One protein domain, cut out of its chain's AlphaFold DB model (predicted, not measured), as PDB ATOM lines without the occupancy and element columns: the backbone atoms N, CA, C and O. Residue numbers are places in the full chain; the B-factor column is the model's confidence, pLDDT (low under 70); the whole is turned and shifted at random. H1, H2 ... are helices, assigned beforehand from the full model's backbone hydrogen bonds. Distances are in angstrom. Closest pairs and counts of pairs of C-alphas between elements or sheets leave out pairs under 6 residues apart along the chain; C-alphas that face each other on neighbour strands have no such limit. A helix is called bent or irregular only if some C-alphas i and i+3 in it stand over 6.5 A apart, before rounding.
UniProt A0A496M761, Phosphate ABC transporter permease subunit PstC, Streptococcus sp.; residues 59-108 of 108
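Overview. This is residues 59 to 108 of the 108 residues of the protein "Phosphate ABC transporter permease subunit PstC" of Streptococcus sp. (UniProt A0A496M761). One long helix, H2, makes a rod, with a small head at its first end formed by the short helix H1 and a looped stretch, residues 66 to 78. Residues 83 to 108, of which 83 to 107 belong to H2, stick out free of the head as a long arm with a kink near residue 97. The printed part has 50 residues, with two named helices in the order H1, H2 and no named strand; the class is all helix. The whole is extended, with a radius of gyration of the C-alphas of 18.0 A, and its C-alphas span 55 by 20 by 10 A.

Along the chain. H1 covers residues 60 to 65 and begins with C-alpha 60 at (302.778, 344.839, 215.743). Residues 66 to 78 hold no named element; within them residues 69 to 70 form a short antiparallel pairing with residues 75 to 76. H2 covers residues 79 to 107, from C-alpha 79 at (296.888, 353.956, 219.635) to C-alpha 107 at (262.634, 373.311, 206.947), 41.3 A from first to last C-alpha. H2 has a kink of 28 degrees near residue 97; it is neither bent nor irregular, but only just: C-alphas 95 and 98 are 6.5 A apart.

Arrangement. H1 and H2 only just touch, with 3 pairs of C-alphas within 8 A. Their closest C-alphas, those of Phe 65 and Leu 79, are 5.3 A apart, and H2 touches H1 with residue 79 alone. They run the same way at a steep tilt of 51 degrees. In H1 every O i to N i+4 pair is within hydrogen-bond range; in H2, 23 of 25 are.

Size, cuts and confidence. The two C-alphas farthest apart, those of Gly 73 and Thr 108, are 56.3 A apart. The printed part has no cut and ends at the chain's last residue, Thr 108. The link from H1 to H2, 13 residues, is long. The mean pLDDT of the printed part is 87.4, and no printed residue is under 70.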
ATOM      1  N   ASN A  59     307.375 345.479 217.047       71.31
ATOM      2  CA  ASN A  59     306.329 344.485 217.236       71.31
ATOM      3  C   ASN A  59     304.959 345.094 216.886       71.31
ATOM      4  O   ASN A  59     304.648 346.214 217.287       71.31
ATOM      5  N   VAL A  60     304.116 344.364 216.150       73.81
ATOM      6  CA  VAL A  60     302.778 344.839 215.743       73.81
ATOM      7  C   VAL A  60     301.911 345.178 216.963       73.81
ATOM      8  O   VAL A  60     301.104 346.103 216.902       73.81
ATOM      9  N   PHE A  61     302.109 344.482 218.087       75.25
ATOM     10  CA  PHE A  61     301.425 344.790 219.343       75.25
ATOM     11  C   PHE A  61     301.863 346.139 219.921       75.25
ATOM     12  O   PHE A  61     301.008 346.951 220.262       75.25
ATOM     13  N   ASP A  62     303.167 346.418 219.953       76.75
ATOM     14  CA  ASP A  62     303.693 347.709 220.416       76.75
ATOM     15  C   ASP A  62     303.315 348.848 219.464       76.75
ATOM     16  O   ASP A  62     303.091 349.972 219.900       76.75
ATOM     17  N   PHE A  63     303.160 348.567 218.168       81.19
ATOM     18  CA  PHE A  63     302.622 349.538 217.219       81.19
ATOM     19  C   PHE A  63     301.144 349.847 217.493       81.19
ATOM     20  O   PHE A  63     300.757 351.010 217.527       81.19
ATOM     21  N   LEU A  64     300.299 348.834 217.710       81.75
ATOM     22  CA  LEU A  64     298.857 349.032 217.910       81.75
ATOM     23  C   LEU A  64     298.506 349.601 219.290       81.75
ATOM     24  O   LEU A  64     297.607 350.433 219.385       81.75
ATOM     25  N   PHE A  65     299.205 349.168 220.342       81.38
ATOM     26  CA  PHE A  65     298.944 349.564 221.730       81.38
ATOM     27  C   PHE A  65     299.951 350.583 222.281       81.38
ATOM     28  O   PHE A  65     299.775 351.078 223.395       81.38
ATOM     29  N   GLY A  66     300.983 350.940 221.516       80.56
ATOM     30  CA  GLY A  66     301.944 351.969 221.893       80.56
ATOM     31  C   GLY A  66     301.287 353.341 221.997       80.56
ATOM     32  O   GLY A  66     300.630 353.809 221.067       80.56
ATOM     33  N   GLY A  67     301.481 354.003 223.138       81.12
ATOM     34  CA  GLY A  67     300.911 355.324 223.417       81.12
ATOM     35  C   GLY A  67     301.721 356.505 222.872       81.12
ATOM     36  O   GLY A  67     301.242 357.635 222.929       81.12
ATOM     37  N   VAL A  68     302.934 356.272 222.361       78.31
ATOM     38  CA  VAL A  68     303.877 357.331 221.971       78.31
ATOM     39  C   VAL A  68     304.103 357.322 220.462       78.31
ATOM     40  O   VAL A  68     304.534 356.326 219.887       78.31
ATOM     41  N   TRP A  69     303.834 358.457 219.816       81.38
ATOM     42  CA  TRP A  69     304.178 358.698 218.416       81.38
ATOM     43  C   TRP A  69     305.430 359.581 218.343       81.38
ATOM     44  O   TRP A  69     305.336 360.808 218.404       81.38
ATOM     45  N   ASN A  70     306.607 358.959 218.235       80.81
ATOM     46  CA  ASN A  70     307.899 359.641 218.153       80.81
ATOM     47  C   ASN A  70     308.744 359.099 216.979       80.81
ATOM     48  O   ASN A  70     309.633 358.261 217.169       80.81
ATOM     49  N   PRO A  71     308.529 359.616 215.752       73.19
ATOM     50  CA  PRO A  71     309.254 359.164 214.566       73.19
ATOM     51  C   PRO A  71     310.767 359.438 214.630       73.19
ATOM     52  O   PRO A  71     311.538 358.701 214.017       73.19
ATOM     53  N   SER A  72     311.210 360.447 215.393       79.50
ATOM     54  CA  SER A  72     312.638 360.746 215.603       79.50
ATOM     55  C   SER A  72     313.318 359.736 216.530       79.50
ATOM     56  O   SER A  72     314.480 359.394 216.323       79.50
ATOM     57  N   GLY A  73     312.588 359.235 217.530       74.94
ATOM     58  CA  GLY A  73     313.035 358.189 218.455       74.94
ATOM     59  C   GLY A  73     312.839 356.760 217.941       74.94
ATOM     60  O   GLY A  73     313.182 355.823 218.652       74.94
ATOM     61  N   LYS A  74     312.314 356.587 216.716       70.75
ATOM     62  CA  LYS A  74     311.891 355.298 216.130       70.75
ATOM     63  C   LYS A  74     310.755 354.596 216.893       70.75
ATOM     64  O   LYS A  74     310.597 353.384 216.768       70.75
ATOM     65  N   GLU A  75     309.939 355.342 217.632       74.19
ATOM     66  CA  GLU A  75     308.758 354.817 218.322       74.19
ATOM     67  C   GLU A  75     307.498 355.185 217.537       74.19
ATOM     68  O   GLU A  75     307.216 356.358 217.281       74.19
ATOM     69  N   PHE A  76     306.727 354.178 217.143       76.94
ATOM     70  CA  PHE A  76     305.559 354.353 216.284       76.94
ATOM     71  C   PHE A  76     304.328 353.746 216.957       76.94
ATOM     72  O   PHE A  76     303.963 352.614 216.670       76.94
ATOM     73  N   GLY A  77     303.699 354.484 217.871       83.25
ATOM     74  CA  GLY A  77     302.437 354.104 218.506       83.25
ATOM     75  C   GLY A  77     301.215 354.616 217.736       83.25
ATOM     76  O   GLY A  77     301.016 355.824 217.600       83.25
ATOM     77  N   ALA A  78     300.376 353.712 217.238       86.25
ATOM     78  CA  ALA A  78     299.150 354.012 216.498       86.25
ATOM     79  C   ALA A  78     297.934 354.262 217.406       86.25
ATOM     80  O   ALA A  78     296.969 354.895 216.968       86.25
ATOM     81  N   LEU A  79     297.978 353.815 218.667       87.94
ATOM     82  CA  LEU A  79     296.888 353.956 219.635       87.94
ATOM     83  C   LEU A  79     296.336 355.391 219.753       87.94
ATOM     84  O   LEU A  79     295.120 355.557 219.620       87.94
ATOM     85  N   PRO A  80     297.161 356.445 219.949       88.00
ATOM     86  CA  PRO A  80     296.649 357.810 220.058       88.00
ATOM     87  C   PRO A  80     295.968 358.297 218.773       88.00
ATOM     88  O   PRO A  80     294.988 359.036 218.848       88.00
ATOM     89  N   MET A  81     296.426 357.863 217.594       90.44
ATOM     90  CA  MET A  81     295.803 358.238 216.319       90.44
ATOM     91  C   MET A  81     294.469 357.532 216.082       90.44
ATOM     92  O   MET A  81     293.517 358.160 215.610       90.44
ATOM     93  N   ILE A  82     294.379 356.247 216.439       91.12
ATOM     94  CA  ILE A  82     293.133 355.481 216.348       91.12
ATOM     95  C   ILE A  82     292.102 356.094 217.297       91.12
ATOM     96  O   ILE A  82     291.029 356.511 216.858       91.12
ATOM     97  N   LEU A  83     292.446 356.220 218.584       92.25
ATOM     98  CA  LEU A  83     291.543 356.773 219.592       92.25
ATOM     99  C   LEU A  83     291.159 358.220 219.274       92.25
ATOM    100  O   LEU A  83     289.980 358.557 219.347       92.25
ATOM    101  N   GLY A  84     292.115 359.051 218.855       92.19
ATOM    102  CA  GLY A  84     291.846 360.424 218.435       92.19
ATOM    103  C   GLY A  84     290.825 360.498 217.299       92.19
ATOM    104  O   GLY A  84     289.871 361.267 217.391       92.19
ATOM    105  N   SER A  85     290.949 359.650 216.274       94.62
ATOM    106  CA  SER A  85     290.000 359.618 215.149       94.62
ATOM    107  C   SER A  85     288.583 359.236 215.590       94.62
ATOM    108  O   SER A  85     287.612 359.886 215.192       94.62
ATOM    109  N   PHE A  86     288.445 358.217 216.446       96.06
ATOM    110  CA  PHE A  86     287.140 357.804 216.973       96.06
ATOM    111  C   PHE A  86     286.513 358.870 217.872       96.06
ATOM    112  O   PHE A  86     285.339 359.195 217.698       96.06
ATOM    113  N   ILE A  87     287.291 359.439 218.798       96.19
ATOM    114  CA  ILE A  87     286.821 360.489 219.708       96.19
ATOM    115  C   ILE A  87     286.349 361.701 218.905       96.19
ATOM    116  O   ILE A  87     285.238 362.176 219.127       96.19
ATOM    117  N   VAL A  88     287.148 362.163 217.936       96.62
ATOM    118  CA  VAL A  88     286.771 363.284 217.067       96.62
ATOM    119  C   VAL A  88     285.498 362.959 216.289       96.62
ATOM    120  O   VAL A  88     284.577 363.763 216.301       96.62
ATOM    121  N   THR A  89     285.387 361.770 215.693       96.56
ATOM    122  CA  THR A  89     284.189 361.378 214.929       96.56
ATOM    123  C   THR A  89     282.929 361.367 215.797       96.56
ATOM    124  O   THR A  89     281.901 361.912 215.397       96.56
ATOM    125  N   ILE A  90     283.003 360.786 216.998       97.38
ATOM    126  CA  ILE A  90     281.866 360.711 217.926       97.38
ATOM    127  C   ILE A  90     281.486 362.104 218.426       97.38
ATOM    128  O   ILE A  90     280.309 362.455 218.403       97.38
ATOM    129  N   LEU A  91     282.460 362.916 218.841       96.88
ATOM    130  CA  LEU A  91     282.202 364.285 219.289       96.88
ATOM    131  C   LEU A  91     281.616 365.138 218.162       96.88
ATOM    132  O   LEU A  91     280.647 365.859 218.386       96.88
ATOM    133  N   SER A  92     282.150 365.025 216.944       96.69
ATOM    134  CA  SER A  92     281.608 365.707 215.771       96.69
ATOM    135  C   SER A  92     280.170 365.286 215.490       96.69
ATOM    136  O   SER A  92     279.339 366.156 215.255       96.69
ATOM    137  N   ALA A  93     279.852 363.991 215.560       96.25
ATOM    138  CA  ALA A  93     278.485 363.508 215.387       96.25
ATOM    139  C   ALA A  93     277.558 364.058 216.480       96.25
ATOM    140  O   ALA A  93     276.542 364.665 216.160       96.25
ATOM    141  N   LEU A  94     277.940 363.935 217.755       97.19
ATOM    142  CA  LEU A  94     277.144 364.410 218.891       97.19
ATOM    143  C   LEU A  94     276.856 365.910 218.829       97.19
ATOM    144  O   LEU A  94     275.754 366.328 219.173       97.19
ATOM    145  N   ILE A  95     277.827 366.711 218.386       96.12
ATOM    146  CA  ILE A  95     277.642 368.152 218.215       96.12
ATOM    147  C   ILE A  95     276.801 368.433 216.968       96.12
ATOM    148  O   ILE A  95     275.890 369.244 217.046       96.12
ATOM    149  N   ALA A  96     277.052 367.773 215.833       96.31
ATOM    150  CA  ALA A  96     276.345 368.034 214.576       96.31
ATOM    151  C   ALA A  96     274.874 367.584 214.591       96.31
ATOM    152  O   ALA A  96     274.030 368.239 213.979       96.31
ATOM    153  N   THR A  97     274.544 366.496 215.293       96.00
ATOM    154  CA  THR A  97     273.187 365.932 215.364       96.00
ATOM    155  C   THR A  97     272.117 366.934 215.828       96.00
ATOM    156  O   THR A  97     271.129 367.077 215.108       96.00
ATOM    157  N   PRO A  98     272.247 367.664 216.955       95.06
ATOM    158  CA  PRO A  98     271.228 368.630 217.372       95.06
ATOM    159  C   PRO A  98     271.047 369.783 216.374       95.06
ATOM    160  O   PRO A  98     269.912 370.196 216.140       95.06
ATOM    161  N   PHE A  99     272.116 370.262 215.724       94.25
ATOM    162  CA  PHE A  99     271.988 371.273 214.663       94.25
ATOM    163  C   PHE A  99     271.271 370.718 213.432       94.25
ATOM    164  O   PHE A  99     270.410 371.394 212.871       94.25
ATOM    165  N   ALA A 100     271.585 369.483 213.031       94.94
ATOM    166  CA  ALA A 100     270.925 368.818 211.911       94.94
ATOM    167  C   ALA A 100     269.422 368.626 212.172       94.94
ATOM    168  O   ALA A 100     268.610 368.898 211.291       94.94
ATOM    169  N   ILE A 101     269.045 368.226 213.392       95.81
ATOM    170  CA  ILE A 101     267.638 368.091 213.798       95.81
ATOM    171  C   ILE A 101     266.948 369.462 213.822       95.81
ATOM    172  O   ILE A 101     265.854 369.597 213.279       95.81
ATOM    173  N   GLY A 102     267.583 370.492 214.393       94.62
ATOM    174  CA  GLY A 102     267.029 371.850 214.416       94.62
ATOM    175  C   GLY A 102     266.771 372.409 213.012       94.62
ATOM    176  O   GLY A 102     265.709 372.975 212.757       94.62
ATOM    177  N   ALA A 103     267.699 372.184 212.078       92.81
ATOM    178  CA  ALA A 103     267.526 372.557 210.676       92.81
ATOM    179  C   ALA A 103     266.403 371.760 209.991       92.81
ATOM    180  O   ALA A 103     265.607 372.343 209.255       92.81
ATOM    181  N   ALA A 104     266.307 370.451 210.251       94.88
ATOM    182  CA  ALA A 104     265.263 369.598 209.684       94.88
ATOM    183  C   ALA A 104     263.855 370.032 210.123       94.88
ATOM    184  O   ALA A 104     262.941 370.074 209.301       94.88
ATOM    185  N   VAL A 105     263.692 370.405 211.397       94.88
ATOM    186  CA  VAL A 105     262.416 370.910 211.923       94.88
ATOM    187  C   VAL A 105     262.074 372.284 211.345       94.88
ATOM    188  O   VAL A 105     260.922 372.505 211.013       94.88
ATOM    189  N   PHE A 106     263.039 373.197 211.185       92.81
ATOM    190  CA  PHE A 106     262.778 374.522 210.597       92.81
ATOM    191  C   PHE A 106     262.400 374.468 209.108       92.81
ATOM    192  O   PHE A 106     261.679 375.333 208.621       92.81
ATOM    193  N   MET A 107     262.928 373.487 208.371       90.56
ATOM    194  CA  MET A 107     262.634 373.311 206.947       90.56
ATOM    195  C   MET A 107     261.281 372.625 206.690       90.56
ATOM    196  O   MET A 107     260.811 372.643 205.551       90.56
ATOM    197  N   THR A 108     260.687 372.017 207.719       72.50
ATOM    198  CA  THR A 108     259.352 371.402 207.668       72.50
ATOM    199  C   THR A 108     258.284 372.444 207.972       72.50
ATOM    200  O   THR A 108     257.270 372.461 207.240       72.50
TER     201      THR A 108